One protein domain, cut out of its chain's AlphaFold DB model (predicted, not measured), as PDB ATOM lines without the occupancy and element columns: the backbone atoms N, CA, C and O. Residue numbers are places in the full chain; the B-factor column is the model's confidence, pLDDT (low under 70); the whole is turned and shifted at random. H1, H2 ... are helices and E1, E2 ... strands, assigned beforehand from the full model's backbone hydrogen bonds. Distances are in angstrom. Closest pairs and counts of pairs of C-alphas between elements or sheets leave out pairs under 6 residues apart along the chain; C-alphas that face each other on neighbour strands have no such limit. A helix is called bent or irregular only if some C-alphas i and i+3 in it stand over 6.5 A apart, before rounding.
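AT A GLANCE: This is residues 295 to 462 of the 785 residues of an uncharacterized protein of Methyloprofundus sp (UniProt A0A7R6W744). A small sheet of three strands and a cluster of four helices, H1 to H4, make two lobes, with H5 between them and H6 beyond H5, away from the cluster. No named helix is on the sheet, and a long stretch, residues 376 to 392, crosses from H4 to E1. The printed part has 168 residues, with six named helices and three named strands in the order H1 H2 H3 H4 E1 E2 E3 H5 H6; the class is mostly helix. The sheet's order is E1 E2 E3, antiparallel throughout. The whole is compact, with a radius of gyration of the C-alphas of 17.9 A and spans of 47 by 41 by 41 A.

HOW THE PARTS SIT: E1, residues 393 to 395, E2, residues 409 to 415, and E3, residues 421 to 428, form a meander, each strand the antiparallel neighbour of the one before. E1 and E2 are a hairpin at 146 degrees, with N 395 and O 413 3.0 A apart, within hydrogen-bond range. E2 and E3 are a hairpin at 154 degrees, with N 412 and O 425 2.8 A apart, within that range. The closest C-alphas of E1 and H5, residues 439 to 449, are those of His 395 and Thr 446, 7.6 A apart. H4, residues 364 to 375, is the hub and touches H5 with residues 368 to 372 alone, closest at the C-alphas of Leu 368 and Phe 441, 6.3 A. H4 and H3, residues 351 to 361, are a helical hairpin at a shallow tilt of 17 degrees, closest at the C-alphas of Ala 358 and Ala 367, 4.8 A. H1, residues 299 to 314, touches H4 at a steep tilt of 43 degrees, opposite ways, closest at the C-alphas of Ala 310 and Glu 373, 5.0 A. H2, residues 324 to 343, touches H3, closest at the C-alphas of Phe 333 and Met 361, 5.3 A. H6, residues 453 to 462, touches no helix but is near H5. Every O i to N i+4 pair is within hydrogen-bond range in H1, H3, H4 and H6; in H2 13 of 16 are, in H5 5 of 7.

IN THESE COORDINATES: E3 is 20.0 A long and E2 19.0 A. H2 is 30.1 A long, irregular, with C-alphas 328 and 331 7.2 A apart and a kink of 37 degrees near residue 331. H1, 22.3 A long, begins at C-alpha 299 (-28.022, 41.885, -51.593), and H6 ends at C-alpha 462 (-70.637, 36.768, -52.354).

THE WHOLE: The two C-alphas farthest apart are those of Lys 295 and Glu 461, 52.1 A. The printed part has no cut. The links H4 to E1 and E1 to E2 are long. Mean pLDDT of the printed part is 71.4; 67 residues are under 70, among them 397 to 410 and 428 to 462.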
ATOM      1  N   LYS A 295     -18.875  39.811 -49.709       72.56
ATOM      2  CA  LYS A 295     -18.904  40.751 -50.840       72.56
ATOM      3  C   LYS A 295     -19.374  40.130 -52.156       72.56
ATOM      4  O   LYS A 295     -19.762  40.856 -53.060       72.56
ATOM      5  N   ASN A 296     -19.322  38.801 -52.278       70.38
ATOM      6  CA  ASN A 296     -19.827  38.104 -53.462       70.38
ATOM      7  C   ASN A 296     -21.364  38.089 -53.493       70.38
ATOM      8  O   ASN A 296     -21.960  37.611 -54.456       70.38
ATOM      9  N   PHE A 297     -21.991  38.612 -52.439       76.25
ATOM     10  CA  PHE A 297     -23.417  38.573 -52.216       76.25
ATOM     11  C   PHE A 297     -24.000  39.985 -52.295       76.25
ATOM     12  O   PHE A 297     -24.129  40.689 -51.290       76.25
ATOM     13  N   ASP A 298     -24.324  40.406 -53.520       82.06
ATOM     14  CA  ASP A 298     -24.897  41.720 -53.826       82.06
ATOM     15  C   ASP A 298     -26.390  41.785 -53.453       82.06
ATOM     16  O   ASP A 298     -27.280  41.844 -54.304       82.06
ATOM     17  N   LEU A 299     -26.669  41.753 -52.146       83.38
ATOM     18  CA  LEU A 299     -28.022  41.885 -51.593       83.38
ATOM     19  C   LEU A 299     -28.713  43.165 -52.080       83.38
ATOM     20  O   LEU A 299     -29.912  43.148 -52.355       83.38
ATOM     21  N   ARG A 300     -27.954  44.256 -52.242       85.81
ATOM     22  CA  ARG A 300     -28.479  45.538 -52.717       85.81
ATOM     23  C   ARG A 300     -28.938  45.462 -54.165       85.81
ATOM     24  O   ARG A 300     -30.071  45.839 -54.454       85.81
ATOM     25  N   GLY A 301     -28.099  44.961 -55.065       87.31
ATOM     26  CA  GLY A 301     -28.473  44.781 -56.463       87.31
ATOM     27  C   GLY A 301     -29.653  43.827 -56.623       87.31
ATOM     28  O   GLY A 301     -30.544  44.101 -57.425       87.31
ATOM     29  N   LYS A 302     -29.725  42.755 -55.821       86.88
ATOM     30  CA  LYS A 302     -30.866  41.822 -55.827       86.88
ATOM     31  C   LYS A 302     -32.164  42.470 -55.354       86.88
ATOM     32  O   LYS A 302     -33.175  42.327 -56.033       86.88
ATOM     33  N   ALA A 303     -32.123  43.221 -54.258       87.62
ATOM     34  CA  ALA A 303     -33.274  43.965 -53.760       87.62
ATOM     35  C   ALA A 303     -33.780  44.990 -54.785       87.62
ATOM     36  O   ALA A 303     -34.961  45.006 -55.120       87.62
ATOM     37  N   LEU A 304     -32.882  45.804 -55.350       88.56
ATOM     38  CA  LEU A 304     -33.248  46.798 -56.365       88.56
ATOM     39  C   LEU A 304     -33.792  46.147 -57.643       88.56
ATOM     40  O   LEU A 304     -34.759  46.644 -58.216       88.56
ATOM     41  N   ALA A 305     -33.210  45.025 -58.075       88.81
ATOM     42  CA  ALA A 305     -33.712  44.263 -59.213       88.81
ATOM     43  C   ALA A 305     -35.113  43.695 -58.950       88.81
ATOM     44  O   ALA A 305     -35.943  43.711 -59.857       88.81
ATOM     45  N   GLN A 306     -35.392  43.235 -57.727       89.19
ATOM     46  CA  GLN A 306     -36.720  42.766 -57.338       89.19
ATOM     47  C   GLN A 306     -37.738  43.908 -57.353       89.19
ATOM     48  O   GLN A 306     -38.795  43.754 -57.956       89.19
ATOM     49  N   ILE A 307     -37.412  45.062 -56.758       91.56
ATOM     50  CA  ILE A 307     -38.297  46.239 -56.771       91.56
ATOM     51  C   ILE A 307     -38.579  46.673 -58.205       91.56
ATOM     52  O   ILE A 307     -39.731  46.896 -58.566       91.56
ATOM     53  N   LYS A 308     -37.540  46.739 -59.045       90.81
ATOM     54  CA  LYS A 308     -37.701  47.090 -60.455       90.81
ATOM     55  C   LYS A 308     -38.591  46.092 -61.187       90.81
ATOM     56  O   LYS A 308     -39.473  46.507 -61.923       90.81
ATOM     57  N   ARG A 309     -38.384  44.793 -60.972       89.94
ATOM     58  CA  ARG A 309     -39.215  43.759 -61.588       89.94
ATOM     59  C   ARG A 309     -40.665  43.869 -61.144       89.94
ATOM     60  O   ARG A 309     -41.532  43.847 -61.996       89.94
ATOM     61  N   ALA A 310     -40.918  44.019 -59.846       90.00
ATOM     62  CA  ALA A 310     -42.272  44.175 -59.328       90.00
ATOM     63  C   ALA A 310     -42.957  45.419 -59.908       90.00
ATOM     64  O   ALA A 310     -44.114  45.351 -60.306       90.00
ATOM     65  N   TYR A 311     -42.220  46.528 -60.028       90.25
ATOM     66  CA  TYR A 311     -42.689  47.741 -60.692       90.25
ATOM     67  C   TYR A 311     -43.057  47.492 -62.161       90.25
ATOM     68  O   TYR A 311     -44.163  47.830 -62.580       90.25
ATOM     69  N   ASP A 312     -42.142  46.889 -62.925       87.81
ATOM     70  CA  ASP A 312     -42.316  46.615 -64.354       87.81
ATOM     71  C   ASP A 312     -43.454  45.609 -64.608       87.81
ATOM     72  O   ASP A 312     -44.262  45.826 -65.504       87.81
ATOM     73  N   SER A 313     -43.542  44.535 -63.813       86.19
ATOM     74  CA  SER A 313     -44.612  43.530 -63.892       86.19
ATOM     75  C   SER A 313     -45.971  44.153 -63.604       86.19
ATOM     76  O   SER A 313     -46.921  43.942 -64.349       86.19
ATOM     77  N   ALA A 314     -46.062  44.969 -62.555       85.50
ATOM     78  CA  ALA A 314     -47.305  45.631 -62.192       85.50
ATOM     79  C   ALA A 314     -47.713  46.728 -63.196       85.50
ATOM     80  O   ALA A 314     -48.873  47.135 -63.201       85.50
ATOM     81  N   ALA A 315     -46.778  47.225 -64.019       83.62
ATOM     82  CA  ALA A 315     -47.063  48.191 -65.081       83.62
ATOM     83  C   ALA A 315     -47.729  47.543 -66.302       83.62
ATOM     84  O   ALA A 315     -48.233  48.258 -67.165       83.62
ATOM     85  N   MET A 316     -47.712  46.211 -66.391       80.06
ATOM     86  CA  MET A 316     -48.416  45.473 -67.431       80.06
ATOM     87  C   MET A 316     -49.852  45.185 -66.986       80.06
ATOM     88  O   MET A 316     -50.105  44.829 -65.831       80.06
ATOM     89  N   ASP A 317     -50.811  45.370 -67.887       68.19
ATOM     90  CA  ASP A 317     -52.161  44.840 -67.706       68.19
ATOM     91  C   ASP A 317     -52.200  43.319 -67.961       68.19
ATOM     92  O   ASP A 317     -51.200  42.695 -68.329       68.19
ATOM     93  N   ASN A 318     -53.369  42.702 -67.759       60.56
ATOM     94  CA  ASN A 318     -53.559  41.261 -67.968       60.56
ATOM     95  C   ASN A 318     -53.355  40.824 -69.434       60.56
ATOM     96  O   ASN A 318     -53.208  39.632 -69.698       60.56
ATOM     97  N   GLU A 319     -53.339  41.768 -70.377       60.50
ATOM     98  CA  GLU A 319     -53.121  41.542 -71.808       60.50
ATOM     99  C   GLU A 319     -51.665  41.819 -72.232       60.50
ATOM    100  O   GLU A 319     -51.289  41.579 -73.381       60.50
ATOM    101  N   GLY A 320     -50.815  42.267 -71.300       63.88
ATOM    102  CA  GLY A 320     -49.409  42.582 -71.534       63.88
ATOM    103  C   GLY A 320     -49.162  43.975 -72.121       63.88
ATOM    104  O   GLY A 320     -48.038  44.251 -72.556       63.88
ATOM    105  N   HIS A 321     -50.160  44.862 -72.144       67.38
ATOM    106  CA  HIS A 321     -49.964  46.260 -72.518       67.38
ATOM    107  C   HIS A 321     -49.415  47.066 -71.343       67.38
ATOM    108  O   HIS A 321     -49.741  46.837 -70.180       67.38
ATOM    109  N   TYR A 322     -48.557  48.033 -71.663       69.12
ATOM    110  CA  TYR A 322     -47.950  48.907 -70.669       69.12
ATOM    111  C   TYR A 322     -48.922  50.032 -70.300       69.12
ATOM    112  O   TYR A 322     -49.363  50.778 -71.176       69.12
ATOM    113  N   ASP A 323     -49.200  50.200 -69.010       71.25
ATOM    114  CA  ASP A 323     -49.934  51.354 -68.502       71.25
ATOM    115  C   ASP A 323     -49.092  52.623 -68.734       71.25
ATOM    116  O   ASP A 323     -48.041  52.833 -68.121       71.25
ATOM    117  N   GLY A 324     -49.529  53.479 -69.662       65.44
ATOM    118  CA  GLY A 324     -48.822  54.716 -69.999       65.44
ATOM    119  C   GLY A 324     -48.645  55.654 -68.799       65.44
ATOM    120  O   GLY A 324     -47.637  56.355 -68.715       65.44
ATOM    121  N   VAL A 325     -49.566  55.614 -67.829       69.25
ATOM    122  CA  VAL A 325     -49.490  56.405 -66.591       69.25
ATOM    123  C   VAL A 325     -48.383  55.875 -65.673       69.25
ATOM    124  O   VAL A 325     -47.680  56.659 -65.029       69.25
ATOM    125  N   ALA A 326     -48.152  54.558 -65.665       66.81
ATOM    126  CA  ALA A 326     -47.084  53.932 -64.889       66.81
ATOM    127  C   ALA A 326     -45.680  54.368 -65.351       66.81
ATOM    128  O   ALA A 326     -44.771  54.508 -64.529       66.81
ATOM    129  N   LEU A 327     -45.478  54.637 -66.646       67.69
ATOM    130  CA  LEU A 327     -44.194  55.144 -67.155       67.69
ATOM    131  C   LEU A 327     -43.913  56.577 -66.694       67.69
ATOM    132  O   LEU A 327     -42.781  56.892 -66.325       67.69
ATOM    133  N   GLU A 328     -44.936  57.433 -66.680       77.88
ATOM    134  CA  GLU A 328     -44.805  58.837 -66.274       77.88
ATOM    135  C   GLU A 328     -44.546  58.988 -64.765       77.88
ATOM    136  O   GLU A 328     -43.791  59.869 -64.349       77.88
ATOM    137  N   GLN A 329     -45.116  58.107 -63.937       80.00
ATOM    138  CA  GLN A 329     -44.974  58.149 -62.474       80.00
ATOM    139  C   GLN A 329     -43.668  57.523 -61.954       80.00
ATOM    140  O   GLN A 329     -43.256  57.800 -60.822       80.00
ATOM    141  N   SER A 330     -42.967  56.734 -62.777       85.50
ATOM    142  CA  SER A 330     -41.775  55.982 -62.359       85.50
ATOM    143  C   SER A 330     -40.672  56.847 -61.736       85.50
ATOM    144  O   SER A 330     -40.206  56.517 -60.640       85.50
ATOM    145  N   PRO A 331     -40.266  57.990 -62.330       89.38
ATOM    146  CA  PRO A 331     -39.220  58.823 -61.742       89.38
ATOM    147  C   PRO A 331     -39.594  59.359 -60.354       89.38
ATOM    148  O   PRO A 331     -38.728  59.455 -59.484       89.38
ATOM    149  N   HIS A 332     -40.873  59.677 -60.129       89.94
ATOM    150  CA  HIS A 332     -41.369  60.194 -58.853       89.94
ATOM    151  C   HIS A 332     -41.357  59.123 -57.767       89.94
ATOM    152  O   HIS A 332     -40.844  59.374 -56.675       89.94
ATOM    153  N   PHE A 333     -41.831  57.918 -58.093       92.94
ATOM    154  CA  PHE A 333     -41.758  56.761 -57.206       92.94
ATOM    155  C   PHE A 333     -40.314  56.468 -56.776       92.94
ATOM    156  O   PHE A 333     -40.021  56.433 -55.580       92.94
ATOM    157  N   TRP A 334     -39.387  56.340 -57.732       93.06
ATOM    158  CA  TRP A 334     -37.984  56.046 -57.426       93.06
ATOM    159  C   TRP A 334     -37.306  57.166 -56.638       93.06
ATOM    160  O   TRP A 334     -36.522  56.895 -55.728       93.06
ATOM    161  N   PHE A 335     -37.597  58.426 -56.962       94.00
ATOM    162  CA  PHE A 335     -37.058  59.564 -56.225       94.00
ATOM    163  C   PHE A 335     -37.548  59.575 -54.773       94.00
ATOM    164  O   PHE A 335     -36.745  59.726 -53.852       94.00
ATOM    165  N   TYR A 336     -38.845  59.359 -54.558       94.56
ATOM    166  CA  TYR A 336     -39.431  59.324 -53.223       94.56
ATOM    167  C   TYR A 336     -38.927  58.133 -52.399       94.56
ATOM    168  O   TYR A 336     -38.505  58.322 -51.258       94.56
ATOM    169  N   LEU A 337     -38.857  56.939 -52.997       93.62
ATOM    170  CA  LEU A 337     -38.299  55.746 -52.356       93.62
ATOM    171  C   LEU A 337     -36.847  55.968 -51.914       93.62
ATOM    172  O   LEU A 337     -36.496  55.675 -50.774       93.62
ATOM    173  N   ASN A 338     -36.014  56.550 -52.785       92.19
ATOM    174  CA  ASN A 338     -34.630  56.887 -52.447       92.19
ATOM    175  C   ASN A 338     -34.545  57.893 -51.289       92.19
ATOM    176  O   ASN A 338     -33.688  57.746 -50.418       92.19
ATOM    177  N   ASN A 339     -35.433  58.892 -51.250       92.94
ATOM    178  CA  ASN A 339     -35.474  59.863 -50.156       92.94
ATOM    179  C   ASN A 339     -35.887  59.213 -48.831       92.94
ATOM    180  O   ASN A 339     -35.244  59.477 -47.817       92.94
ATOM    181  N   ILE A 340     -36.899  58.337 -48.828       91.06
ATOM    182  CA  ILE A 340     -37.291  57.584 -47.626       91.06
ATOM    183  C   ILE A 340     -36.126  56.720 -47.143       91.06
ATOM    184  O   ILE A 340     -35.782  56.760 -45.962       91.06
ATOM    185  N   SER A 341     -35.483  55.973 -48.042       89.06
ATOM    186  CA  SER A 341     -34.329  55.143 -47.692       89.06
ATOM    187  C   SER A 341     -33.181  55.970 -47.112       89.06
ATOM    188  O   SER A 341     -32.611  55.586 -46.094       89.06
ATOM    189  N   LEU A 342     -32.894  57.145 -47.681       89.75
ATOM    190  CA  LEU A 342     -31.879  58.059 -47.154       89.75
ATOM    191  C   LEU A 342     -32.234  58.570 -45.749       89.75
ATOM    192  O   LEU A 342     -31.385  58.549 -44.859       89.75
ATOM    193  N   LEU A 343     -33.485  58.995 -45.534       89.38
ATOM    194  CA  LEU A 343     -33.973  59.463 -44.231       89.38
ATOM    195  C   LEU A 343     -33.929  58.354 -43.171       89.38
ATOM    196  O   LEU A 343     -33.594  58.620 -42.017       89.38
ATOM    197  N   ARG A 344     -34.200  57.110 -43.577       86.19
ATOM    198  CA  ARG A 344     -34.140  55.917 -42.722       86.19
ATOM    199  C   ARG A 344     -32.726  55.339 -42.557       86.19
ATOM    200  O   ARG A 344     -32.580  54.340 -41.864       86.19
ATOM    201  N   GLN A 345     -31.696  55.946 -43.159       87.50
ATOM    202  CA  GLN A 345     -30.311  55.436 -43.191       87.50
ATOM    203  C   GLN A 345     -30.195  53.999 -43.741       87.50
ATOM    204  O   GLN A 345     -29.343  53.219 -43.317       87.50
ATOM    205  N   GLN A 346     -31.045  53.666 -44.715       86.69
ATOM    206  CA  GLN A 346     -31.118  52.362 -45.366       86.69
ATOM    207  C   GLN A 346     -30.461  52.398 -46.751       86.69
ATOM    208  O   GLN A 346     -30.776  53.243 -47.587       86.69
ATOM    209  N   LEU A 347     -29.556  51.453 -47.006       84.62
ATOM    210  CA  LEU A 347     -28.951  51.216 -48.319       84.62
ATOM    211  C   LEU A 347     -29.880  50.398 -49.220       84.62
ATOM    212  O   LEU A 347     -29.825  50.535 -50.447       84.62
ATOM    213  N   VAL A 348     -30.702  49.542 -48.609       84.69
ATOM    214  CA  VAL A 348     -31.762  48.781 -49.266       84.69
ATOM    215  C   VAL A 348     -33.110  49.153 -48.658       84.69
ATOM    216  O   VAL A 348     -33.273  49.031 -47.444       84.69
ATOM    217  N   PRO A 349     -34.094  49.572 -49.474       86.38
ATOM    218  CA  PRO A 349     -35.433  49.816 -48.969       86.38
ATOM    219  C   PRO A 349     -36.037  48.540 -48.374       86.38
ATOM    220  O   PRO A 349     -36.005  47.474 -48.994       86.38
ATOM    221  N   ARG A 350     -36.628  48.659 -47.185       82.81
ATOM    222  CA  ARG A 350     -37.488  47.614 -46.615       82.81
ATOM    223  C   ARG A 350     -38.796  47.502 -47.402       82.81
ATOM    224  O   ARG A 350     -39.226  48.472 -48.025       82.81
ATOM    225  N   LEU A 351     -39.472  46.354 -47.313       83.50
ATOM    226  CA  LEU A 351     -40.755  46.114 -47.988       83.50
ATOM    227  C   LEU A 351     -41.790  47.212 -47.688       83.50
ATOM    228  O   LEU A 351     -42.401  47.745 -48.611       83.50
ATOM    229  N   ASN A 352     -41.910  47.629 -46.424       79.25
ATOM    230  CA  ASN A 352     -42.804  48.720 -46.027       79.25
ATOM    231  C   ASN A 352     -42.465  50.050 -46.715       79.25
ATOM    232  O   ASN A 352     -43.364  50.757 -47.137       79.25
ATOM    233  N   SER A 353     -41.181  50.367 -46.885       85.50
ATOM    234  CA  SER A 353     -40.729  51.611 -47.514       85.50
ATOM    235  C   SER A 353     -41.093  51.635 -48.995       85.50
ATOM    236  O   SER A 353     -41.434  52.684 -49.531       85.50
ATOM    237  N   VAL A 354     -41.051  50.471 -49.650       88.94
ATOM    238  CA  VAL A 354     -41.468  50.331 -51.048       88.94
ATOM    239  C   VAL A 354     -42.984  50.464 -51.183       88.94
ATOM    240  O   VAL A 354     -43.438  51.205 -52.050       88.94
ATOM    241  N   ILE A 355     -43.760  49.810 -50.313       85.38
ATOM    242  CA  ILE A 355     -45.232  49.902 -50.306       85.38
ATOM    243  C   ILE A 355     -45.689  51.330 -49.972       85.38
ATOM    244  O   ILE A 355     -46.567  51.866 -50.643       85.38
ATOM    245  N   GLU A 356     -45.065  51.974 -48.987       85.19
ATOM    246  CA  GLU A 356     -45.311  53.371 -48.613       85.19
ATOM    247  C   GLU A 356     -45.034  54.307 -49.794       85.19
ATOM    248  O   GLU A 356     -45.865  55.148 -50.138       85.19
ATOM    249  N   ALA A 357     -43.898  54.124 -50.474       90.19
ATOM    250  CA  ALA A 357     -43.569  54.915 -51.648       90.19
ATOM    251  C   ALA A 357     -44.535  54.674 -52.813       90.19
ATOM    252  O   ALA A 357     -44.914  55.627 -53.495       90.19
ATOM    253  N   ALA A 358     -44.947  53.424 -53.029       89.56
ATOM    254  CA  ALA A 358     -45.902  53.060 -54.066       89.56
ATOM    255  C   ALA A 358     -47.266  53.707 -53.797       89.56
ATOM    256  O   ALA A 358     -47.796  54.392 -54.663       89.56
ATOM    257  N   THR A 359     -47.781  53.579 -52.576       85.88
ATOM    258  CA  THR A 359     -49.083  54.136 -52.169       85.88
ATOM    259  C   THR A 359     -49.103  55.663 -52.249       85.88
ATOM    260  O   THR A 359     -50.120  56.253 -52.599       85.88
ATOM    261  N   ALA A 360     -47.975  56.319 -51.958       87.69
ATOM    262  CA  ALA A 360     -47.873  57.775 -52.006       87.69
ATOM    263  C   ALA A 360     -47.722  58.348 -53.427       87.69
ATOM    264  O   ALA A 360     -48.117  59.490 -53.661       87.69
ATOM    265  N   MET A 361     -47.102  57.605 -54.353       90.00
ATOM    266  CA  MET A 361     -46.675  58.137 -55.659       90.00
ATOM    267  C   MET A 361     -47.412  57.534 -56.858       90.00
ATOM    268  O   MET A 361     -47.359  58.114 -57.943       90.00
ATOM    269  N   LEU A 362     -48.067  56.385 -56.687       86.50
ATOM    270  CA  LEU A 362     -48.755  55.646 -57.744       86.50
ATOM    271  C   LEU A 362     -50.273  55.687 -57.539       86.50
ATOM    272  O   LEU A 362     -50.768  56.080 -56.483       86.50
ATOM    273  N   SER A 363     -51.033  55.271 -58.553       83.19
ATOM    274  CA  SER A 363     -52.461  55.000 -58.359       83.19
ATOM    275  C   SER A 363     -52.660  53.852 -57.360       83.19
ATOM    276  O   SER A 363     -51.829  52.951 -57.270       83.19
ATOM    277  N   GLU A 364     -53.777  53.863 -56.628       80.88
ATOM    278  CA  GLU A 364     -54.099  52.851 -55.607       80.88
ATOM    279  C   GLU A 364     -54.003  51.416 -56.154       80.88
ATOM    280  O   GLU A 364     -53.354  50.556 -55.564       80.88
ATOM    281  N   GLU A 365     -54.577  51.174 -57.332       79.44
ATOM    282  CA  GLU A 365     -54.536  49.871 -58.002       79.44
ATOM    283  C   GLU A 365     -53.118  49.468 -58.421       79.44
ATOM    284  O   GLU A 365     -52.727  48.306 -58.299       79.44
ATOM    285  N   TYR A 366     -52.319  50.423 -58.899       83.94
ATOM    286  CA  TYR A 366     -50.952  50.129 -59.300       83.94
ATOM    287  C   TYR A 366     -50.059  49.852 -58.085       83.94
ATOM    288  O   TYR A 366     -49.317  48.871 -58.083       83.94
ATOM    289  N   ALA A 367     -50.189  50.635 -57.011       85.38
ATOM    290  CA  ALA A 367     -49.492  50.393 -55.751       85.38
ATOM    291  C   ALA A 367     -49.807  49.001 -55.175       85.38
ATOM    292  O   ALA A 367     -48.899  48.291 -54.733       85.38
ATOM    293  N   LEU A 368     -51.076  48.586 -55.252       82.31
ATOM    294  CA  LEU A 368     -51.532  47.264 -54.832       82.31
ATOM    295  C   LEU A 368     -50.870  46.142 -55.640       82.31
ATOM    296  O   LEU A 368     -50.335  45.196 -55.057       82.31
ATOM    297  N   ARG A 369     -50.831  46.273 -56.974       84.31
ATOM    298  CA  ARG A 369     -50.137  45.320 -57.858       84.31
ATOM    299  C   ARG A 369     -48.638  45.255 -57.557       84.31
ATOM    300  O   ARG A 369     -48.109  44.159 -57.400       84.31
ATOM    301  N   VAL A 370     -47.966  46.400 -57.397       87.62
ATOM    302  CA  VAL A 370     -46.533  46.455 -57.047       87.62
ATOM    303  C   VAL A 370     -46.264  45.701 -55.751       87.62
ATOM    304  O   VAL A 370     -45.350  44.877 -55.686       87.62
ATOM    305  N   GLY A 371     -47.051  45.955 -54.707       86.56
ATOM    306  CA  GLY A 371     -46.845  45.266 -53.444       86.56
ATOM    307  C   GLY A 371     -47.180  43.770 -53.519       86.56
ATOM    308  O   GLY A 371     -46.445  42.978 -52.933       86.56
ATOM    309  N   LYS A 372     -48.197  43.355 -54.288       84.06
ATOM    310  CA  LYS A 372     -48.495  41.932 -54.537       84.06
ATOM    311  C   LYS A 372     -47.308  41.212 -55.187       84.06
ATOM    312  O   LYS A 372     -46.891  40.165 -54.696       84.06
ATOM    313  N   GLU A 373     -46.726  41.805 -56.229       86.69
ATOM    314  CA  GLU A 373     -45.542  41.273 -56.923       86.69
ATOM    315  C   GLU A 373     -44.304  41.197 -56.011       86.69
ATOM    316  O   GLU A 373     -43.485  40.285 -56.127       86.69
ATOM    317  N   LEU A 374     -44.153  42.142 -55.077       87.25
ATOM    318  CA  LEU A 374     -43.060  42.123 -54.100       87.25
ATOM    319  C   LEU A 374     -43.217  41.013 -53.065       87.25
ATOM    320  O   LEU A 374     -42.233  40.347 -52.734       87.25
ATOM    321  N   VAL A 375     -44.431  40.856 -52.533       83.75
ATOM    322  CA  VAL A 375     -44.753  39.868 -51.499       83.75
ATOM    323  C   VAL A 375     -44.637  38.466 -52.069       83.75
ATOM    324  O   VAL A 375     -43.872  37.656 -51.549       83.75
ATOM    325  N   PHE A 376     -45.322  38.196 -53.177       81.44
ATOM    326  CA  PHE A 376     -45.382  36.877 -53.808       81.44
ATOM    327  C   PHE A 376     -44.305  36.683 -54.873       81.44
ATOM    328  O   PHE A 376     -44.511  35.994 -55.872       81.44
ATOM    329  N   ALA A 377     -43.141  37.295 -54.658       81.31
ATOM    330  CA  ALA A 377     -42.021  37.159 -55.565       81.31
ATOM    331  C   ALA A 377     -41.626  35.676 -55.718       81.31
ATOM    332  O   ALA A 377     -41.519  34.964 -54.716       81.31
ATOM    333  N   PRO A 378     -41.359  35.209 -56.949       79.69
ATOM    334  CA  PRO A 378     -41.156  33.789 -57.247       79.69
ATOM    335  C   PRO A 378     -39.913  33.195 -56.573       79.69
ATOM    336  O   PRO A 378     -39.772  31.978 -56.502       79.69
ATOM    337  N   GLU A 379     -38.990  34.034 -56.099       78.94
ATOM    338  CA  GLU A 379     -37.814  33.585 -55.361       78.94
ATOM    339  C   GLU A 379     -38.138  33.027 -53.968       78.94
ATOM    340  O   GLU A 379     -37.333  32.260 -53.443       78.94
ATOM    341  N   LEU A 380     -39.275  33.398 -53.364       78.88
ATOM    342  CA  LEU A 380     -39.665  32.934 -52.032       78.88
ATOM    343  C   LEU A 380     -40.902  32.032 -52.103       78.88
ATOM    344  O   LEU A 380     -41.993  32.471 -52.460       78.88
ATOM    345  N   SER A 381     -40.744  30.775 -51.687       75.06
ATOM    346  CA  SER A 381     -41.864  29.840 -51.573       75.06
ATOM    347  C   SER A 381     -42.646  30.090 -50.284       75.06
ATOM    348  O   SER A 381     -42.177  29.814 -49.174       75.06
ATOM    349  N   TRP A 382     -43.854  30.615 -50.448       80.12
ATOM    350  CA  TRP A 382     -44.868  30.721 -49.406       80.12
ATOM    351  C   TRP A 382     -45.558  29.354 -49.234       80.12
ATOM    352  O   TRP A 382     -46.109  28.832 -50.202       80.12
ATOM    353  N   LEU A 383     -45.514  28.766 -48.030       82.06
ATOM    354  CA  LEU A 383     -46.177  27.493 -47.709       82.06
ATOM    355  C   LEU A 383     -47.707  27.585 -47.851       82.06
ATOM    356  O   LEU A 383     -48.343  28.352 -47.136       82.06
ATOM    357  N   GLN A 384     -48.331  26.800 -48.722       75.50
ATOM    358  CA  GLN A 384     -49.790  26.852 -48.844       75.50
ATOM    359  C   GLN A 384     -50.463  26.040 -47.727       75.50
ATOM    360  O   GLN A 384     -49.876  25.100 -47.187       75.50
ATOM    361  N   ALA A 385     -51.699  26.391 -47.355       73.38
ATOM    362  CA  ALA A 385     -52.426  25.669 -46.304       73.38
ATOM    363  C   ALA A 385     -52.688  24.206 -46.700       73.38
ATOM    364  O   ALA A 385     -52.717  23.314 -45.856       73.38
ATOM    365  N   GLU A 386     -52.820  23.957 -47.999       74.88
ATOM    366  CA  GLU A 386     -52.988  22.638 -48.596       74.88
ATOM    367  C   GLU A 386     -51.734  21.759 -48.472       74.88
ATOM    368  O   GLU A 386     -51.859  20.534 -48.463       74.88
ATOM    369  N   ASP A 387     -50.548  22.365 -48.351       79.62
ATOM    370  CA  ASP A 387     -49.272  21.649 -48.224       79.62
ATOM    371  C   ASP A 387     -49.019  21.147 -46.789       79.62
ATOM    372  O   ASP A 387     -48.198  20.250 -46.587       79.62
ATOM    373  N   ALA A 388     -49.718  21.709 -45.796       81.50
ATOM    374  CA  ALA A 388     -49.632  21.327 -44.384       81.50
ATOM    375  C   ALA A 388     -51.025  21.323 -43.716       81.50
ATOM    376  O   ALA A 388     -51.283  22.095 -42.785       81.50
ATOM    377  N   PRO A 389     -51.950  20.456 -44.179       78.06
ATOM    378  CA  PRO A 389     -53.352  20.459 -43.764       78.06
ATOM    379  C   PRO A 389     -53.556  20.053 -42.299       78.06
ATOM    380  O   PRO A 389     -54.662  20.129 -41.785       78.06
ATOM    381  N   GLU A 390     -52.536  19.565 -41.603       84.06
ATOM    382  CA  GLU A 390     -52.583  19.265 -40.173       84.06
ATOM    383  C   GLU A 390     -52.366  20.497 -39.285       84.06
ATOM    384  O   GLU A 390     -52.698  20.455 -38.096       84.06
ATOM    385  N   LEU A 391     -51.808  21.579 -39.835       86.81
ATOM    386  CA  LEU A 391     -51.522  22.793 -39.085       86.81
ATOM    387  C   LEU A 391     -52.718  23.755 -39.133       86.81
ATOM    388  O   LEU A 391     -53.278  24.000 -40.200       86.81
ATOM    389  N   PRO A 392     -53.121  24.338 -37.992       86.69
ATOM    390  CA  PRO A 392     -54.085  25.426 -37.991       86.69
ATOM    391  C   PRO A 392     -53.491  26.672 -38.658       86.69
ATOM    392  O   PRO A 392     -52.278  26.906 -38.629       86.69
ATOM    393  N   TYR A 393     -54.367  27.492 -39.226       82.56
ATOM    394  CA  TYR A 393     -53.997  28.674 -39.993       82.56
ATOM    395  C   TYR A 393     -54.468  29.943 -39.278       82.56
ATOM    396  O   TYR A 393     -55.604  30.026 -38.807       82.56
ATOM    397  N   LEU A 394     -53.559  30.909 -39.163       83.88
ATOM    398  CA  LEU A 394     -53.744  32.175 -38.469       83.88
ATOM    399  C   LEU A 394     -53.845  33.310 -39.490       83.88
ATOM    400  O   LEU A 394     -52.888  33.545 -40.229       83.88
ATOM    401  N   HIS A 395     -54.956  34.046 -39.492       77.81
ATOM    402  CA  HIS A 395     -55.188  35.155 -40.424       77.81
ATOM    403  C   HIS A 395     -55.832  36.370 -39.757       77.81
ATOM    404  O   HIS A 395     -56.306  36.299 -38.624       77.81
ATOM    405  N   SER A 396     -55.839  37.503 -40.461       72.94
ATOM    406  CA  SER A 396     -56.604  38.679 -40.038       72.94
ATOM    407  C   SER A 396     -58.102  38.484 -40.353       72.94
ATOM    408  O   SER A 396     -58.411  37.909 -41.402       72.94
ATOM    409  N   PRO A 397     -59.040  38.905 -39.479       66.38
ATOM    410  CA  PRO A 397     -60.477  38.796 -39.727       66.38
ATOM    411  C   PRO A 397     -60.883  39.447 -41.054       66.38
ATOM    412  O   PRO A 397     -60.321  40.470 -41.446       66.38
ATOM    413  N   ARG A 398     -61.900  38.893 -41.725       57.44
ATOM    414  CA  ARG A 398     -62.492  39.528 -42.915       57.44
ATOM    415  C   ARG A 398     -63.264  40.776 -42.487       57.44
ATOM    416  O   ARG A 398     -64.127  40.700 -41.616       57.44
ATOM    417  N   PHE A 399     -62.949  41.925 -43.081       52.97
ATOM    418  CA  PHE A 399     -63.598  43.192 -42.742       52.97
ATOM    419  C   PHE A 399     -64.913  43.366 -43.514       52.97
ATOM    420  O   PHE A 399     -64.909  43.412 -44.740       52.97
ATOM    421  N   GLU A 400     -66.022  43.543 -42.789       35.12
ATOM    422  CA  GLU A 400     -67.312  44.006 -43.338       35.12
ATOM    423  C   GLU A 400     -67.566  45.516 -43.113       35.12
ATOM    424  O   GLU A 400     -68.621  46.019 -43.486       35.12
ATOM    425  N   SER A 401     -66.642  46.295 -42.526       34.50
ATOM    426  CA  SER A 401     -66.843  47.751 -42.363       34.50
ATOM    427  C   SER A 401     -65.548  48.556 -42.181       34.50
ATOM    428  O   SER A 401     -64.552  48.066 -41.656       34.50
ATOM    429  N   THR A 402     -65.582  49.810 -42.637       33.16
ATOM    430  CA  THR A 402     -64.467  50.758 -42.823       33.16
ATOM    431  C   THR A 402     -64.021  51.553 -41.587       33.16
ATOM    432  O   THR A 402     -63.300  52.532 -41.748       33.16
ATOM    433  N   GLU A 403     -64.405  51.206 -40.358       34.75
ATOM    434  CA  GLU A 403     -64.222  52.140 -39.229       34.75
ATOM    435  C   GLU A 403     -63.791  51.503 -37.906       34.75
ATOM    436  O   GLU A 403     -64.504  51.655 -36.929       34.75
ATOM    437  N   TYR A 404     -62.621  50.865 -37.793       37.25
ATOM    438  CA  TYR A 404     -62.027  50.653 -36.459       37.25
ATOM    439  C   TYR A 404     -60.488  50.635 -36.507       37.25
ATOM    440  O   TYR A 404     -59.869  49.593 -36.705       37.25
ATOM    441  N   ASP A 405     -59.862  51.798 -36.293       37.06
ATOM    442  CA  ASP A 405     -58.415  51.950 -36.049       37.06
ATOM    443  C   ASP A 405     -58.116  51.519 -34.591       37.06
ATOM    444  O   ASP A 405     -58.066  52.327 -33.661       37.06
ATOM    445  N   LEU A 406     -58.044  50.201 -34.357       40.31
ATOM    446  CA  LEU A 406     -57.897  49.583 -33.028       40.31
ATOM    447  C   LEU A 406     -56.432  49.536 -32.562       40.31
ATOM    448  O   LEU A 406     -55.850  48.466 -32.428       40.31
ATOM    449  N   GLY A 407     -55.830  50.685 -32.251       46.03
ATOM    450  CA  GLY A 407     -54.545  50.742 -31.530       46.03
ATOM    451  C   GLY A 407     -53.398  49.903 -32.139       46.03
ATOM    452  O   GLY A 407     -53.354  49.650 -33.338       46.03
ATOM    453  N   ASN A 408     -52.431  49.489 -31.311       50.34
ATOM    454  CA  ASN A 408     -51.208  48.789 -31.748       50.34
ATOM    455  C   ASN A 408     -51.341  47.244 -31.780       50.34
ATOM    456  O   ASN A 408     -50.322  46.551 -31.824       50.34
ATOM    457  N   GLY A 409     -52.551  46.671 -31.737       55.62
ATOM    458  CA  GLY A 409     -52.767  45.214 -31.727       55.62
ATOM    459  C   GLY A 409     -53.535  44.721 -32.950       55.62
ATOM    460  O   GLY A 409     -54.529  45.324 -33.336       55.62
ATOM    461  N   HIS A 410     -53.117  43.592 -33.531       68.19
ATOM    462  CA  HIS A 410     -53.845  42.966 -34.635       68.19
ATOM    463  C   HIS A 410     -54.801  41.906 -34.090       68.19
ATOM    464  O   HIS A 410     -54.371  40.940 -33.452       68.19
ATOM    465  N   LYS A 411     -56.100  42.069 -34.358       74.25
ATOM    466  CA  LYS A 411     -57.060  40.976 -34.184       74.25
ATOM    467  C   LYS A 411     -56.734  39.897 -35.212       74.25
ATOM    468  O   LYS A 411     -56.500  40.208 -36.380       74.25
ATOM    469  N   VAL A 412     -56.696  38.651 -34.766       75.69
ATOM    470  CA  VAL A 412     -56.427  37.474 -35.589       75.69
ATOM    471  C   VAL A 412     -57.398  36.356 -35.251       75.69
ATOM    472  O   VAL A 412     -57.898  36.254 -34.128       75.69
ATOM    473  N   GLU A 413     -57.652  35.509 -36.236       76.94
ATOM    474  CA  GLU A 413     -58.495  34.328 -36.124       76.94
ATOM    475  C   GLU A 413     -57.657  33.087 -36.399       76.94
ATOM    476  O   GLU A 413     -56.847  33.052 -37.330       76.94
ATOM    477  N   LEU A 414     -57.831  32.076 -35.548       77.56
ATOM    478  CA  LEU A 414     -57.235  30.764 -35.732       77.56
ATOM    479  C   LEU A 414     -58.306  29.820 -36.273       77.56
ATOM    480  O   LEU A 414     -59.223  29.416 -35.549       77.56
ATOM    481  N   ASN A 415     -58.163  29.440 -37.537       74.25
ATOM    482  CA  ASN A 415     -59.006  28.428 -38.154       74.25
ATOM    483  C   ASN A 415     -58.342  27.066 -38.006       74.25
ATOM    484  O   ASN A 415     -57.150  26.902 -38.295       74.25
ATOM    485  N   SER A 416     -59.114  26.065 -37.583       65.00
ATOM    486  CA  SER A 416     -58.639  24.692 -37.703       65.00
ATOM    487  C   SER A 416     -58.620  24.261 -39.160       65.00
ATOM    488  O   SER A 416     -59.319  24.816 -40.010       65.00
ATOM    489  N   SER A 417     -57.862  23.207 -39.443       55.44
ATOM    490  CA  SER A 417     -57.800  22.577 -40.761       55.44
ATOM    491  C   SER A 417     -59.153  22.115 -41.312       55.44
ATOM    492  O   SER A 417     -59.293  21.869 -42.507       55.44
ATOM    493  N   SER A 418     -60.180  22.037 -40.460       53.09
ATOM    494  CA  SER A 418     -61.566  21.767 -40.855       53.09
ATOM    495  C   SER A 418     -62.336  22.996 -41.373       53.09
ATOM    496  O   SER A 418     -63.510  22.871 -41.729       53.09
ATOM    497  N   GLY A 419     -61.709  24.179 -41.399       51.62
ATOM    498  CA  GLY A 419     -62.314  25.441 -41.841       51.62
ATOM    499  C   GLY A 419     -63.299  26.051 -40.839       51.62
ATOM    500  O   GLY A 419     -64.074  26.933 -41.200       51.62
ATOM    501  N   LYS A 420     -63.318  25.573 -39.588       49.88
ATOM    502  CA  LYS A 420     -64.081  26.199 -38.505       49.88
ATOM    503  C   LYS A 420     -63.182  27.191 -37.773       49.88
ATOM    504  O   LYS A 420     -62.094  26.820 -37.338       49.88
ATOM    505  N   SER A 421     -63.661  28.427 -37.633       55.44
ATOM    506  CA  SER A 421     -63.059  29.417 -36.738       55.44
ATOM    507  C   SER A 421     -63.210  28.916 -35.307       55.44
ATOM    508  O   SER A 421     -64.332  28.709 -34.836       55.44
ATOM    509  N   GLU A 422     -62.084  28.598 -34.669       57.53
ATOM    510  CA  GLU A 422     -62.074  28.005 -33.330       57.53
ATOM    511  C   GLU A 422     -61.871  29.061 -32.243       57.53
ATOM    512  O   GLU A 422     -62.483  28.923 -31.192       57.53
ATOM    513  N   ASP A 423     -61.096  30.125 -32.499       67.62
ATOM    514  CA  ASP A 423     -60.827  31.205 -31.539       67.62
ATOM    515  C   ASP A 423     -60.391  32.509 -32.252       67.62
ATOM    516  O   ASP A 423     -59.514  32.479 -33.120       67.62
ATOM    517  N   SER A 424     -60.920  33.669 -31.832       72.31
ATOM    518  CA  SER A 424     -60.408  35.002 -32.209       72.31
ATOM    519  C   SER A 424     -59.661  35.643 -31.040       72.31
ATOM    520  O   SER A 424     -60.189  35.678 -29.925       72.31
ATOM    521  N   PHE A 425     -58.469  36.189 -31.265       75.19
ATOM    522  CA  PHE A 425     -57.668  36.840 -30.224       75.19
ATOM    523  C   PHE A 425     -56.786  37.954 -30.792       75.19
ATOM    524  O   PHE A 425     -56.713  38.150 -31.999       75.19
ATOM    525  N   TYR A 426     -56.116  38.704 -29.915       75.88
ATOM    526  CA  TYR A 426     -55.176  39.750 -30.315       75.88
ATOM    527  C   TYR A 426     -53.739  39.251 -30.233       75.88
ATOM    528  O   TYR A 426     -53.350  38.633 -29.234       75.88
ATOM    529  N   ILE A 427     -52.958  39.553 -31.268       74.12
ATOM    530  CA  ILE A 427     -51.501  39.438 -31.250       74.12
ATOM    531  C   ILE A 427     -50.874  40.825 -31.207       74.12
ATOM    532  O   ILE A 427     -51.382  41.792 -31.783       74.12
ATOM    533  N   GLN A 428     -49.738  40.903 -30.526       67.75
ATOM    534  CA  GLN A 428     -48.966  42.128 -30.460       67.75
ATOM    535  C   GLN A 428     -48.336  42.421 -31.828       67.75
ATOM    536  O   GLN A 428     -47.706  41.544 -32.425       67.75
ATOM    537  N   SER A 429     -48.471  43.660 -32.300       56.66
ATOM    538  CA  SER A 429     -47.724  44.124 -33.469       56.66
ATOM    539  C   SER A 429     -46.236  44.231 -33.128       56.66
ATOM    540  O   SER A 429     -45.887  44.585 -31.992       56.66
ATOM    541  N   PRO A 430     -45.331  43.954 -34.077       53.56
ATOM    542  CA  PRO A 430     -43.913  44.213 -33.890       53.56
ATOM    543  C   PRO A 430     -43.674  45.663 -33.441       53.56
ATOM    544  O   PRO A 430     -44.395  46.563 -33.869       53.56
ATOM    545  N   PRO A 431     -42.662  45.915 -32.594       43.66
ATOM    546  CA  PRO A 431     -42.369  47.246 -32.056       43.66
ATOM    547  C   PRO A 431     -42.009  48.313 -33.106       43.66
ATOM    548  O   PRO A 431     -41.919  49.488 -32.755       43.66
ATOM    549  N   ASP A 432     -41.800  47.932 -34.368       48.84
ATOM    550  CA  ASP A 432     -41.593  48.868 -35.471       48.84
ATOM    551  C   ASP A 432     -42.960  49.435 -35.919       48.84
ATOM    552  O   ASP A 432     -43.585  48.937 -36.855       48.84
ATOM    553  N   GLU A 433     -43.416  50.519 -35.274       39.53
ATOM    554  CA  GLU A 433     -44.620  51.295 -35.659       39.53
ATOM    555  C   GLU A 433     -44.615  51.754 -37.136       39.53
ATOM    556  O   GLU A 433     -45.655  52.122 -37.683       39.53
ATOM    557  N   GLY A 434     -43.473  51.669 -37.828       39.12
ATOM    558  CA  GLY A 434     -43.340  51.914 -39.265       39.12
ATOM    559  C   GLY A 434     -43.992  50.860 -40.174       39.12
ATOM    560  O   GLY A 434     -43.845  50.952 -41.394       39.12
ATOM    561  N   MET A 435     -44.672  49.848 -39.627       48.22
ATOM    562  CA  MET A 435     -45.299  48.763 -40.389       48.22
ATOM    563  C   MET A 435     -46.831  48.757 -40.332       48.22
ATOM    564  O   MET A 435     -47.454  47.699 -40.399       48.22
ATOM    565  N   LYS A 436     -47.459  49.940 -40.286       54.72
ATOM    566  CA  LYS A 436     -48.875  50.079 -40.661       54.72
ATOM    567  C   LYS A 436     -49.010  49.890 -42.172       54.72
ATOM    568  O   LYS A 436     -48.983  50.841 -42.946       54.72
ATOM    569  N   ILE A 437     -49.071  48.632 -42.591       56.38
ATOM    570  CA  ILE A 437     -49.474  48.279 -43.947       56.38
ATOM    571  C   ILE A 437     -50.938  48.690 -44.085       56.38
ATOM    572  O   ILE A 437     -51.744  48.360 -43.217       56.38
ATOM    573  N   ASP A 438     -51.259  49.431 -45.147       61.06
ATOM    574  CA  ASP A 438     -52.625  49.872 -45.428       61.06
ATOM    575  C   ASP A 438     -53.597  48.682 -45.333       61.06
ATOM    576  O   ASP A 438     -53.338  47.608 -45.886       61.06
ATOM    577  N   HIS A 439     -54.706  48.854 -44.612       61.69
ATOM    578  CA  HIS A 439     -55.680  47.787 -44.382       61.69
ATOM    579  C   HIS A 439     -56.236  47.199 -45.685       61.69
ATOM    580  O   HIS A 439     -56.492  45.997 -45.752       61.69
ATOM    581  N   LYS A 440     -56.367  48.005 -46.746       62.50
ATOM    582  CA  LYS A 440     -56.773  47.529 -48.074       62.50
ATOM    583  C   LYS A 440     -55.713  46.620 -48.678       62.50
ATOM    584  O   LYS A 440     -56.040  45.584 -49.245       62.50
ATOM    585  N   PHE A 441     -54.440  46.973 -48.506       66.31
ATOM    586  CA  PHE A 441     -53.331  46.139 -48.951       66.31
ATOM    587  C   PHE A 441     -53.288  44.809 -48.188       66.31
ATOM    588  O   PHE A 441     -53.124  43.760 -48.807       66.31
ATOM    589  N   GLN A 442     -53.493  44.827 -46.865       64.38
ATOM    590  CA  GLN A 442     -53.599  43.599 -46.066       64.38
ATOM    591  C   GLN A 442     -54.750  42.703 -46.541       64.38
ATOM    592  O   GLN A 442     -54.525  41.515 -46.764       64.38
ATOM    593  N   ALA A 443     -55.939  43.271 -46.770       63.69
ATOM    594  CA  ALA A 443     -57.100  42.528 -47.260       63.69
ATOM    595  C   ALA A 443     -56.818  41.832 -48.604       63.69
ATOM    596  O   ALA A 443     -57.049  40.631 -48.743       63.69
ATOM    597  N   THR A 444     -56.220  42.541 -49.568       64.06
ATOM    598  CA  THR A 444     -55.887  41.962 -50.880       64.06
ATOM    599  C   THR A 444     -54.851  40.837 -50.802       64.06
ATOM    600  O   THR A 444     -54.895  39.900 -51.600       64.06
ATOM    601  N   LEU A 445     -53.906  40.892 -49.857       65.31
ATOM    602  CA  LEU A 445     -52.948  39.800 -49.668       65.31
ATOM    603  C   LEU A 445     -53.621  38.529 -49.138       65.31
ATOM    604  O   LEU A 445     -53.316  37.439 -49.628       65.31
ATOM    605  N   THR A 446     -54.543  38.670 -48.181       62.03
ATOM    606  CA  THR A 446     -55.286  37.547 -47.590       62.03
ATOM    607  C   THR A 446     -56.223  36.884 -48.610       62.03
ATOM    608  O   THR A 446     -56.368  35.662 -48.617       62.03
ATOM    609  N   GLU A 447     -56.805  37.657 -49.532       58.84
ATOM    610  CA  GLU A 447     -57.711  37.153 -50.577       58.84
ATOM    611  C   GLU A 447     -57.034  36.229 -51.610       58.84
ATOM    612  O   GLU A 447     -57.690  35.360 -52.187       58.84
ATOM    613  N   HIS A 448     -55.728  36.384 -51.866       53.19
ATOM    614  CA  HIS A 448     -55.094  35.791 -53.049       53.19
ATOM    615  C   HIS A 448     -54.410  34.430 -52.862       53.19
ATOM    616  O   HIS A 448     -54.315  33.696 -53.847       53.19
ATOM    617  N   GLN A 449     -53.938  34.067 -51.663       55.34
ATOM    618  CA  GLN A 449     -53.257  32.775 -51.451       55.34
ATOM    619  C   GLN A 449     -54.071  31.773 -50.630       55.34
ATOM    620  O   GLN A 449     -54.135  30.606 -51.003       55.34
ATOM    621  N   PHE A 450     -54.757  32.221 -49.577       52.66
ATOM    622  CA  PHE A 450     -55.306  31.324 -48.550       52.66
ATOM    623  C   PHE A 450     -56.823  31.205 -48.538       52.66
ATOM    624  O   PHE A 450     -57.389  30.578 -47.642       52.66
ATOM    625  N   ALA A 451     -57.504  31.766 -49.538       48.22
ATOM    626  CA  ALA A 451     -58.889  31.411 -49.772       48.22
ATOM    627  C   ALA A 451     -58.945  29.892 -50.037       48.22
ATOM    628  O   ALA A 451     -58.486  29.417 -51.083       48.22
ATOM    629  N   THR A 452     -59.484  29.129 -49.078       46.47
ATOM    630  CA  THR A 452     -59.809  27.707 -49.268       46.47
ATOM    631  C   THR A 452     -60.657  27.556 -50.533       46.47
ATOM    632  O   THR A 452     -61.292  28.518 -50.948       46.47
ATOM    633  N   GLN A 453     -60.733  26.385 -51.173       41.72
ATOM    634  CA  GLN A 453     -61.615  26.230 -52.346       41.72
ATOM    635  C   GLN A 453     -63.049  26.703 -52.039       41.72
ATOM    636  O   GLN A 453     -63.636  27.430 -52.825       41.72
ATOM    637  N   ARG A 454     -63.542  26.420 -50.824       38.59
ATOM    638  CA  ARG A 454     -64.816  26.936 -50.320       38.59
ATOM    639  C   ARG A 454     -64.837  28.460 -50.238       38.59
ATOM    640  O   ARG A 454     -65.843  29.048 -50.597       38.59
ATOM    641  N   ASP A 455     -63.766  29.103 -49.792       37.44
ATOM    642  CA  ASP A 455     -63.654  30.560 -49.812       37.44
ATOM    643  C   ASP A 455     -63.530  31.106 -51.226       37.44
ATOM    644  O   ASP A 455     -64.162  32.101 -51.498       37.44
ATOM    645  N   LYS A 456     -62.802  30.478 -52.148       39.56
ATOM    646  CA  LYS A 456     -62.752  30.887 -53.562       39.56
ATOM    647  C   LYS A 456     -64.137  30.790 -54.201       39.56
ATOM    648  O   LYS A 456     -64.535  31.709 -54.910       39.56
ATOM    649  N   ASP A 457     -64.890  29.746 -53.869       37.16
ATOM    650  CA  ASP A 457     -66.277  29.559 -54.290       37.16
ATOM    651  C   ASP A 457     -67.199  30.601 -53.613       37.16
ATOM    652  O   ASP A 457     -68.009  31.230 -54.284       37.16
ATOM    653  N   THR A 458     -67.002  30.903 -52.322       36.31
ATOM    654  CA  THR A 458     -67.798  31.897 -51.563       36.31
ATOM    655  C   THR A 458     -67.420  33.350 -51.899       36.31
ATOM    656  O   THR A 458     -68.282  34.216 -51.900       36.31
ATOM    657  N   PHE A 459     -66.161  33.656 -52.220       34.44
ATOM    658  CA  PHE A 459     -65.671  34.967 -52.669       34.44
ATOM    659  C   PHE A 459     -66.126  35.234 -54.107       34.44
ATOM    660  O   PHE A 459     -66.553  36.347 -54.407       34.44
ATOM    661  N   SER A 460     -66.105  34.207 -54.966       40.47
ATOM    662  CA  SER A 460     -66.711  34.230 -56.304       40.47
ATOM    663  C   SER A 460     -68.232  34.441 -56.245       40.47
ATOM    664  O   SER A 460     -68.791  35.154 -57.082       40.47
ATOM    665  N   GLU A 461     -68.910  33.882 -55.234       37.78
ATOM    666  CA  GLU A 461     -70.366  33.998 -55.085       37.78
ATOM    667  C   GLU A 461     -70.845  35.243 -54.307       37.78
ATOM    668  O   GLU A 461     -71.875  35.802 -54.680       37.78
ATOM    669  N   MET A 462     -70.140  35.714 -53.266       35.50
ATOM    670  CA  MET A 462     -70.637  36.768 -52.354       35.50
ATOM    671  C   MET A 462     -69.989  38.150 -52.516       35.50
ATOM    672  O   MET A 462     -70.665  39.139 -52.244       35.50
TER     673      MET A 462